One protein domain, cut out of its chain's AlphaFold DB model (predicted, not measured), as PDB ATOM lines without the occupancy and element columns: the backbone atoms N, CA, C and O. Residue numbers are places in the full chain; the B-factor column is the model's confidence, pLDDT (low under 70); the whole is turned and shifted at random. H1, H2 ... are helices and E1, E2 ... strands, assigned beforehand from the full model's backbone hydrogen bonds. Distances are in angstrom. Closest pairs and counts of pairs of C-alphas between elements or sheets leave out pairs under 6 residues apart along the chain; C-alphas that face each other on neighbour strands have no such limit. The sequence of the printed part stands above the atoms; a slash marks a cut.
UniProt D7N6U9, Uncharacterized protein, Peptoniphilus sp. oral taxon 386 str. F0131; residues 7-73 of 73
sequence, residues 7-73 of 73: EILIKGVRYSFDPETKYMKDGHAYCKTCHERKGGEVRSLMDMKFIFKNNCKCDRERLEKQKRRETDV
ATOM      1  N   GLU A   7      41.982 339.054 -84.840       83.38
ATOM      2  CA  GLU A   7      41.616 339.961 -85.927       83.38
ATOM      3  C   GLU A   7      42.682 339.961 -87.011       83.38
ATOM      4  O   GLU A   7      43.878 339.991 -86.731       83.38
ATOM      5  N   ILE A   8      42.248 339.954 -88.269       82.50
ATOM      6  CA  ILE A   8      43.143 340.058 -89.422       82.50
ATOM      7  C   ILE A   8      42.567 340.981 -90.490       82.50
ATOM      8  O   ILE A   8      41.367 341.248 -90.524       82.50
ATOM      9  N   LEU A   9      43.416 341.427 -91.411       81.88
ATOM     10  CA  LEU A   9      43.021 342.222 -92.569       81.88
ATOM     11  C   LEU A   9      42.923 341.333 -93.814       81.88
ATOM     12  O   LEU A   9      43.932 340.948 -94.396       81.88
ATOM     13  N   ILE A  10      41.701 341.031 -94.257       78.75
ATOM     14  CA  ILE A  10      41.451 340.309 -95.514       78.75
ATOM     15  C   ILE A  10      41.099 341.331 -96.595       78.75
ATOM     16  O   ILE A  10      40.044 341.960 -96.540       78.75
ATOM     17  N   LYS A  11      41.983 341.522 -97.587       75.81
ATOM     18  CA  LYS A  11      41.807 342.487 -98.700       75.81
ATOM     19  C   LYS A  11      41.432 343.919 -98.244       75.81
ATOM     20  O   LYS A  11      40.736 344.653 -98.958       75.81
ATOM     21  N   GLY A  12      41.906 344.319 -97.061       76.81
ATOM     22  CA  GLY A  12      41.638 345.622 -96.438       76.81
ATOM     23  C   GLY A  12      40.405 345.675 -95.526       76.81
ATOM     24  O   GLY A  12      40.068 346.751 -95.051       76.81
ATOM     25  N   VAL A  13      39.739 344.545 -95.265       79.94
ATOM     26  CA  VAL A  13      38.607 344.441 -94.328       79.94
ATOM     27  C   VAL A  13      39.063 343.763 -93.045       79.94
ATOM     28  O   VAL A  13      39.665 342.688 -93.101       79.94
ATOM     29  N   ARG A  14      38.754 344.364 -91.891       82.31
ATOM     30  CA  ARG A  14      38.985 343.733 -90.587       82.31
ATOM     31  C   ARG A  14      38.042 342.544 -90.417       82.31
ATOM     32  O   ARG A  14      36.826 342.682 -90.516       82.31
ATOM     33  N   TYR A  15      38.613 341.374 -90.178       80.62
ATOM     34  CA  TYR A  15      37.894 340.131 -89.956       80.62
ATOM     35  C   TYR A  15      38.293 339.548 -88.607       80.62
ATOM     36  O   TYR A  15      39.391 339.012 -88.461       80.62
ATOM     37  N   SER A  16      37.380 339.639 -87.644       83.75
ATOM     38  CA  SER A  16      37.528 339.019 -86.330       83.75
ATOM     39  C   SER A  16      36.997 337.582 -86.376       83.75
ATOM     40  O   SER A  16      35.869 337.317 -86.824       83.75
ATOM     41  N   PHE A  17      37.812 336.629 -85.940       81.12
ATOM     42  CA  PHE A  17      37.495 335.210 -85.932       81.12
ATOM     43  C   PHE A  17      38.056 334.511 -84.702       81.12
ATOM     44  O   PHE A  17      38.984 334.975 -84.062       81.12
ATOM     45  N   ASP A  18      37.465 333.370 -84.376       85.81
ATOM     46  CA  ASP A  18      37.905 332.521 -83.277       85.81
ATOM     47  C   ASP A  18      39.016 331.584 -83.806       85.81
ATOM     48  O   ASP A  18      38.717 330.724 -84.648       85.81
ATOM     49  N   PRO A  19      40.285 331.764 -83.384       83.81
ATOM     50  CA  PRO A  19      41.415 330.976 -83.867       83.81
ATOM     51  C   PRO A  19      41.412 329.540 -83.332       83.81
ATOM     52  O   PRO A  19      42.103 328.687 -83.890       83.81
ATOM     53  N   GLU A  20      40.638 329.219 -82.292       85.19
ATOM     54  CA  GLU A  20      40.499 327.841 -81.807       85.19
ATOM     55  C   GLU A  20      39.644 327.011 -82.763       85.19
ATOM     56  O   GLU A  20      39.920 325.839 -83.009       85.19
ATOM     57  N   THR A  21      38.626 327.635 -83.357       84.19
ATOM     58  CA  THR A  21      37.658 326.943 -84.224       84.19
ATOM     59  C   THR A  21      37.908 327.147 -85.718       84.19
ATOM     60  O   THR A  21      37.373 326.404 -86.554       84.19
ATOM     61  N   LYS A  22      38.703 328.155 -86.086       85.69
ATOM     62  CA  LYS A  22      38.961 328.532 -87.479       85.69
ATOM     63  C   LYS A  22      40.443 328.781 -87.713       85.69
ATOM     64  O   LYS A  22      41.183 329.158 -86.812       85.69
ATOM     65  N   TYR A  23      40.871 328.575 -88.948       86.56
ATOM     66  CA  TYR A  23      42.203 328.945 -89.411       86.56
ATOM     67  C   TYR A  23      42.098 329.725 -90.716       86.56
ATOM     68  O   TYR A  23      41.098 329.634 -91.429       86.56
ATOM     69  N   MET A  24      43.130 330.502 -91.016       83.81
ATOM     70  CA  MET A  24      43.210 331.311 -92.225       83.81
ATOM     71  C   MET A  24      44.193 330.669 -93.193       83.81
ATOM     72  O   MET A  24      45.300 330.308 -92.801       83.81
ATOM     73  N   LYS A  25      43.786 330.520 -94.452       84.12
ATOM     74  CA  LYS A  25      44.625 330.003 -95.533       84.12
ATOM     75  C   LYS A  25      44.251 330.722 -96.826       84.12
ATOM     76  O   LYS A  25      43.068 330.905 -97.090       84.12
ATOM     77  N   ASP A  26      45.239 331.193 -97.582       80.50
ATOM     78  CA  ASP A  26      45.045 331.867 -98.879       80.50
ATOM     79  C   ASP A  26      44.057 333.056 -98.836       80.50
ATOM     80  O   ASP A  26      43.303 333.306 -99.772       80.50
ATOM     81  N   GLY A  27      44.007 333.785 -97.714       77.44
ATOM     82  CA  GLY A  27      43.063 334.895 -97.526       77.44
ATOM     83  C   GLY A  27      41.610 334.468 -97.275       77.44
ATOM     84  O   GLY A  27      40.707 335.305 -97.311       77.44
ATOM     85  N   HIS A  28      41.368 333.190 -96.982       80.88
ATOM     86  CA  HIS A  28      40.057 332.642 -96.657       80.88
ATOM     87  C   HIS A  28      40.048 331.967 -95.284       80.88
ATOM     88  O   HIS A  28      41.014 331.330 -94.868       80.88
ATOM     89  N   ALA A  29      38.931 332.119 -94.571       84.94
ATOM     90  CA  ALA A  29      38.710 331.437 -93.303       84.94
ATOM     91  C   ALA A  29      38.201 330.016 -93.555       84.94
ATOM     92  O   ALA A  29      37.253 329.818 -94.317       84.94
ATOM     93  N   TYR A  30      38.773 329.042 -92.866       86.50
ATOM     94  CA  TYR A  30      38.387 327.637 -92.917       86.50
ATOM     95  C   TYR A  30      38.029 327.139 -91.522       86.50
ATOM     96  O   TYR A  30      38.530 327.633 -90.511       86.50
ATOM     97  N   CYS A  31      37.132 326.162 -91.453       88.31
ATOM     98  CA  CYS A  31      36.810 325.486 -90.204       88.31
ATOM     99  C   CYS A  31      37.931 324.513 -89.829       88.31
ATOM    100  O   CYS A  31      38.272 323.662 -90.639       88.31
ATOM    101  N   LYS A  32      38.455 324.565 -88.599       88.12
ATOM    102  CA  LYS A  32      39.439 323.567 -88.134       88.12
ATOM    103  C   LYS A  32      38.857 322.155 -88.014       88.12
ATOM    104  O   LYS A  32      39.604 321.197 -88.093       88.12
ATOM    105  N   THR A  33      37.542 322.029 -87.831       88.12
ATOM    106  CA  THR A  33      36.875 320.737 -87.617       88.12
ATOM    107  C   THR A  33      36.571 319.998 -88.918       88.12
ATOM    108  O   THR A  33      36.878 318.822 -89.038       88.12
ATOM    109  N   CYS A  34      35.943 320.668 -89.891       88.94
ATOM    110  CA  CYS A  34      35.528 320.039 -91.154       88.94
ATOM    111  C   CYS A  34      36.335 320.506 -92.369       88.94
ATOM    112  O   CYS A  34      36.047 320.077 -93.480       88.94
ATOM    113  N   HIS A  35      37.299 321.413 -92.182       87.06
ATOM    114  CA  HIS A  35      38.139 321.980 -93.244       87.06
ATOM    115  C   HIS A  35      37.384 322.655 -94.395       87.06
ATOM    116  O   HIS A  35      37.985 323.045 -95.394       87.06
ATOM    117  N   GLU A  36      36.079 322.881 -94.250       86.50
ATOM    118  CA  GLU A  36      35.308 323.646 -95.216       86.50
ATOM    119  C   GLU A  36      35.585 325.145 -95.093       86.50
ATOM    120  O   GLU A  36      35.832 325.698 -94.011       86.50
ATOM    121  N   ARG A  37      35.486 325.821 -96.236       82.12
ATOM    122  CA  ARG A  37      35.656 327.264 -96.351       82.12
ATOM    123  C   ARG A  37      34.473 327.995 -95.705       82.12
ATOM    124  O   ARG A  37      33.358 327.972 -96.218       82.12
ATOM    125  N   LYS A  38      34.735 328.680 -94.587       78.19
ATOM    126  CA  LYS A  38      33.788 329.576 -93.894       78.19
ATOM    127  C   LYS A  38      33.859 331.017 -94.400       78.19
ATOM    128  O   LYS A  38      32.883 331.754 -94.320       78.19
ATOM    129  N   GLY A  39      35.024 331.454 -94.867       68.62
ATOM    130  CA  GLY A  39      35.216 332.782 -95.442       68.62
ATOM    131  C   GLY A  39      34.777 332.785 -96.899       68.62
ATOM    132  O   GLY A  39      35.443 332.182 -97.740       68.62
ATOM    133  N   GLY A  40      33.669 333.453 -97.200       67.00
ATOM    134  CA  GLY A  40      33.222 333.707 -98.565       67.00
ATOM    135  C   GLY A  40      34.126 334.704 -99.292       67.00
ATOM    136  O   GLY A  40      35.229 335.037 -98.850       67.00
ATOM    137  N   GLU A  41      33.686 335.138-100.467       70.75
ATOM    138  CA  GLU A  41      34.394 336.151-101.244       70.75
ATOM    139  C   GLU A  41      34.263 337.526-100.590       70.75
ATOM    140  O   GLU A  41      33.197 337.899-100.092       70.75
ATOM    141  N   VAL A  42      35.354 338.293-100.621       74.88
ATOM    142  CA  VAL A  42      35.284 339.722-100.319       74.88
ATOM    143  C   VAL A  42      34.569 340.385-101.484       74.88
ATOM    144  O   VAL A  42      35.083 340.363-102.603       74.88
ATOM    145  N   ARG A  43      33.399 340.959-101.224       77.31
ATOM    146  CA  ARG A  43      32.662 341.753-102.206       77.31
ATOM    147  C   ARG A  43      32.662 343.205-101.769       77.31
ATOM    148  O   ARG A  43      32.499 343.506-100.591       77.31
ATOM    149  N   SER A  44      32.869 344.095-102.725       78.50
ATOM    150  CA  SER A  44      32.727 345.535-102.545       78.50
ATOM    151  C   SER A  44      31.343 345.960-103.011       78.50
ATOM    152  O   SER A  44      30.963 345.660-104.143       78.50
ATOM    153  N   LEU A  45      30.603 346.657-102.156       73.69
ATOM    154  CA  LEU A  45      29.343 347.304-102.495       73.69
ATOM    155  C   LEU A  45      29.437 348.766-102.052       73.69
ATOM    156  O   LEU A  45      29.658 349.006-100.870       73.69
ATOM    157  N   MET A  46      29.280 349.712-102.987       71.75
ATOM    158  CA  MET A  46      29.258 351.161-102.706       71.75
ATOM    159  C   MET A  46      30.393 351.601-101.756       71.75
ATOM    160  O   MET A  46      30.140 352.043-100.640       71.75
ATOM    161  N   ASP A  47      31.647 351.372-102.161       76.75
ATOM    162  CA  ASP A  47      32.882 351.677-101.406       76.75
ATOM    163  C   ASP A  47      33.095 350.927-100.078       76.75
ATOM    164  O   ASP A  47      34.196 350.939 -99.520       76.75
ATOM    165  N   MET A  48      32.110 350.163 -99.605       77.25
ATOM    166  CA  MET A  48      32.249 349.286 -98.448       77.25
ATOM    167  C   MET A  48      32.599 347.864 -98.892       77.25
ATOM    168  O   MET A  48      31.902 347.219 -99.677       77.25
ATOM    169  N   LYS A  49      33.713 347.341 -98.378       79.12
ATOM    170  CA  LYS A  49      34.119 345.948 -98.591       79.12
ATOM    171  C   LYS A  49      33.553 345.075 -97.471       79.12
ATOM    172  O   LYS A  49      33.824 345.315 -96.298       79.12
ATOM    173  N   PHE A  50      32.833 344.021 -97.839       78.25
ATOM    174  CA  PHE A  50      32.261 343.051 -96.911       78.25
ATOM    175  C   PHE A  50      32.799 341.652 -97.182       78.25
ATOM    176  O   PHE A  50      33.071 341.266 -98.320       78.25
ATOM    177  N   ILE A  51      32.921 340.871 -96.112       77.75
ATOM    178  CA  ILE A  51      33.280 339.458 -96.183       77.75
ATOM    179  C   ILE A  51      32.011 338.661 -95.917       77.75
ATOM    180  O   ILE A  51      31.541 338.597 -94.780       77.75
ATOM    181  N   PHE A  52      31.467 338.034 -96.957       75.56
ATOM    182  CA  PHE A  52      30.350 337.111 -96.785       75.56
ATOM    183  C   PHE A  52      30.826 335.884 -96.006       75.56
ATOM    184  O   PHE A  52      31.832 335.273 -96.355       75.56
ATOM    185  N   LYS A  53      30.146 335.530 -94.914       77.81
ATOM    186  CA  LYS A  53      30.458 334.322 -94.137       77.81
ATOM    187  C   LYS A  53      29.578 333.181 -94.642       77.81
ATOM    188  O   LYS A  53      28.359 333.301 -94.629       77.81
ATOM    189  N   ASN A  54      30.200 332.080 -95.046       81.62
ATOM    190  CA  ASN A  54      29.512 330.837 -95.368       81.62
ATOM    191  C   ASN A  54      29.457 329.931 -94.133       81.62
ATOM    192  O   ASN A  54      30.405 329.860 -93.347       81.62
ATOM    193  N   ASN A  55      28.348 329.204 -93.997       82.12
ATOM    194  CA  ASN A  55      28.168 328.208 -92.948       82.12
ATOM    195  C   ASN A  55      28.783 326.875 -93.386       82.12
ATOM    196  O   ASN A  55      28.367 326.277 -94.386       82.12
ATOM    197  N   CYS A  56      29.754 326.388 -92.613       86.38
ATOM    198  CA  CYS A  56      30.277 325.039 -92.817       86.38
ATOM    199  C   CYS A  56      29.260 323.981 -92.370       86.38
ATOM    200  O   CYS A  56      28.281 324.296 -91.690       86.38
ATOM    201  N   LYS A  57      29.528 322.714 -92.676       84.56
ATOM    202  CA  LYS A  57      28.742 321.561 -92.237       84.56
ATOM    203  C   LYS A  57      28.473 321.573 -90.729       84.56
ATOM    204  O   LYS A  57      27.326 321.422 -90.325       84.56
ATOM    205  N   CYS A  58      29.480 321.871 -89.904       85.25
ATOM    206  CA  CYS A  58      29.308 321.956 -88.449       85.25
ATOM    207  C   CYS A  58      28.327 323.067 -88.029       85.25
ATOM    208  O   CYS A  58      27.574 322.899 -87.071       85.25
ATOM    209  N   ASP A  59      28.324 324.203 -88.735       84.56
ATOM    210  CA  ASP A  59      27.391 325.299 -88.452       84.56
ATOM    211  C   ASP A  59      25.970 324.915 -88.881       84.56
ATOM    212  O   ASP A  59      25.023 325.178 -88.147       84.56
ATOM    213  N   ARG A  60      25.821 324.247 -90.034       85.06
ATOM    214  CA  ARG A  60      24.524 323.752 -90.523       85.06
ATOM    215  C   ARG A  60      23.917 322.741 -89.554       85.06
ATOM    216  O   ARG A  60      22.785 322.935 -89.132       85.06
ATOM    217  N   GLU A  61      24.685 321.746 -89.117       87.19
ATOM    218  CA  GLU A  61      24.228 320.758 -88.128       87.19
ATOM    219  C   GLU A  61      23.841 321.415 -86.796       87.19
ATOM    220  O   GLU A  61      22.850 321.043 -86.166       87.19
ATOM    221  N   ARG A  62      24.602 322.423 -86.350       86.06
ATOM    222  CA  ARG A  62      24.276 323.178 -85.134       86.06
ATOM    223  C   ARG A  62      22.977 323.970 -85.290       86.06
ATOM    224  O   ARG A  62      22.174 323.970 -84.357       86.06
ATOM    225  N   LEU A  63      22.776 324.613 -86.439       85.81
ATOM    226  CA  LEU A  63      21.551 325.343 -86.768       85.81
ATOM    227  C   LEU A  63      20.347 324.401 -86.847       85.81
ATOM    228  O   LEU A  63      19.303 324.711 -86.289       85.81
ATOM    229  N   GLU A  64      20.488 323.225 -87.458       87.38
ATOM    230  CA  GLU A  64      19.421 322.218 -87.501       87.38
ATOM    231  C   GLU A  64      19.065 321.697 -86.106       87.38
ATOM    232  O   GLU A  64      17.887 321.599 -85.764       87.38
ATOM    233  N   LYS A  65      20.066 321.432 -85.255       86.94
ATOM    234  CA  LYS A  65      19.839 321.067 -83.847       86.94
ATOM    235  C   LYS A  65      19.177 322.187 -83.043       86.94
ATOM    236  O   LYS A  65      18.495 321.901 -82.065       86.94
ATOM    237  N   GLN A  66      19.423 323.455 -83.369       84.81
ATOM    238  CA  GLN A  66      18.718 324.578 -82.741       84.81
ATOM    239  C   GLN A  66      17.272 324.658 -83.226       84.81
ATOM    240  O   GLN A  66      16.378 324.664 -82.391       84.81
ATOM    241  N   LYS A  67      17.042 324.584 -84.542       84.38
ATOM    242  CA  LYS A  67      15.694 324.595 -85.120       84.38
ATOM    243  C   LYS A  67      14.803 323.500 -84.550       84.38
ATOM    244  O   LYS A  67      13.683 323.801 -84.173       84.38
ATOM    245  N   ARG A  68      15.301 322.259 -84.429       79.25
ATOM    246  CA  ARG A  68      14.540 321.153 -83.811       79.25
ATOM    247  C   ARG A  68      14.117 321.476 -82.376       79.25
ATOM    248  O   ARG A  68      12.958 321.328 -82.039       79.25
ATOM    249  N   ARG A  69      15.029 322.025 -81.566       76.31
ATOM    250  CA  ARG A  69      14.727 322.437 -80.184       76.31
ATOM    251  C   ARG A  69      13.718 323.579 -80.085       76.31
ATOM    252  O   ARG A  69      13.031 323.662 -79.081       76.31
ATOM    253  N   GLU A  70      13.653 324.450 -81.087       77.38
ATOM    254  CA  GLU A  70      12.648 325.517 -81.165       77.38
ATOM    255  C   GLU A  70      11.295 325.022 -81.697       77.38
ATOM    256  O   GLU A  70      10.285 325.647 -81.410       77.38
ATOM    257  N   THR A  71      11.265 323.928 -82.468       70.88
ATOM    258  CA  THR A  71      10.016 323.341 -82.998       70.88
ATOM    259  C   THR A  71       9.392 322.293 -82.078       70.88
ATOM    260  O   THR A  71       8.210 322.012 -82.228       70.88
ATOM    261  N   ASP A  72      10.153 321.739 -81.131       58.97
ATOM    262  CA  ASP A  72       9.666 320.848 -80.064       58.97
ATOM    263  C   ASP A  72       9.049 321.615 -78.860       58.97
ATOM    264  O   ASP A  72       8.865 321.030 -77.790       58.97
ATOM    265  N   VAL A  73       8.746 322.917 -79.013       52.09
ATOM    266  CA  VAL A  73       8.028 323.764 -78.031       52.09
ATOM    267  C   VAL A  73       6.629 324.093 -78.530       52.09
ATOM    268  O   VAL A  73       6.509 324.497 -79.708       52.09
TER     269      VAL A  73
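What this domain is: This is residues 7 to 73 of the 73 residues of an uncharacterized protein of Peptoniphilus sp. oral taxon 386 str. F0131 (UniProt D7N6U9). Three small two-stranded hairpins, E1 with E2, E3 with E4 and E5 with E6, gather loosely into one body, and the helix H1 leads away from it as an arm whose residues 64 to 73 stick out free. The turn of the first hairpin, at Gly 12, and the tip of the arm, at Val 73, make the long axis. The printed part has 67 residues, with six named strands followed by one named helix, E1 E2 E3 E4 E5 E6 H1; each hairpin is its own antiparallel sheet of two strands, and the class is mixed, helices and strands. The whole is loose and elongated, with a radius of gyration of the C-alphas of 14.3 A and spans of 44 by 28 by 16 A.

How they stand to each other: Start at strand E1, residues 7 to 10, which forms an antiparallel hairpin with E2, residues 13 to 17; look for N 8 and O 15, 3.0 A apart and within hydrogen-bond range. Next, E3, residues 22 to 25, and E4, residues 28 to 31, form a second antiparallel hairpin, with N 30 and O 23 within range at 2.8 A. E2 and E3 meet only through their link. The third antiparallel hairpin is E5, residues 39 to 45, with E6, residues 48 to 53, where N 40 and O 52 are 2.7 A apart, within range. Between hairpins, the closest C-alphas of E4 and E5 are those of Ala 29 and Gly 39, 4.3 A apart, and those of E2 and E6 are Val 13 and Lys 49, at 6.4 A. Helix H1, residues 57 to 71, is apart from E1, E2, E3 and E5, and only just apart from E4, with closest C-alphas at 8.5 A. In H1, 10 of 11 O i to N i+4 pairs are within hydrogen-bond range.

Where its parts are: Find C-alpha 7 at (41.616, 339.961, -85.927), where E1 begins. The longest strand by residues, E5, runs 17.2 A from C-alpha 39 at (35.216, 332.782, -95.442) to C-alpha 45, and E6 returns over 15.7 A. E2 spans 12.5 A. H1 runs 21.0 A and ends at C-alpha 71, (10.016, 323.341, -82.998).

The domain as a whole: The C-alphas of Gly 12 and Val 73, the two farthest apart, are 44.1 A from each other. Without the free stretch, the body of 57 residues spans 34 by 20 by 16 A. The printed part has no cut, and no link is long; that from E4 to E5, seven residues, is short but not tight. The mean pLDDT of the printed part is 80.5; look for values under 70 at residues 39 to 40 and 72 to 73.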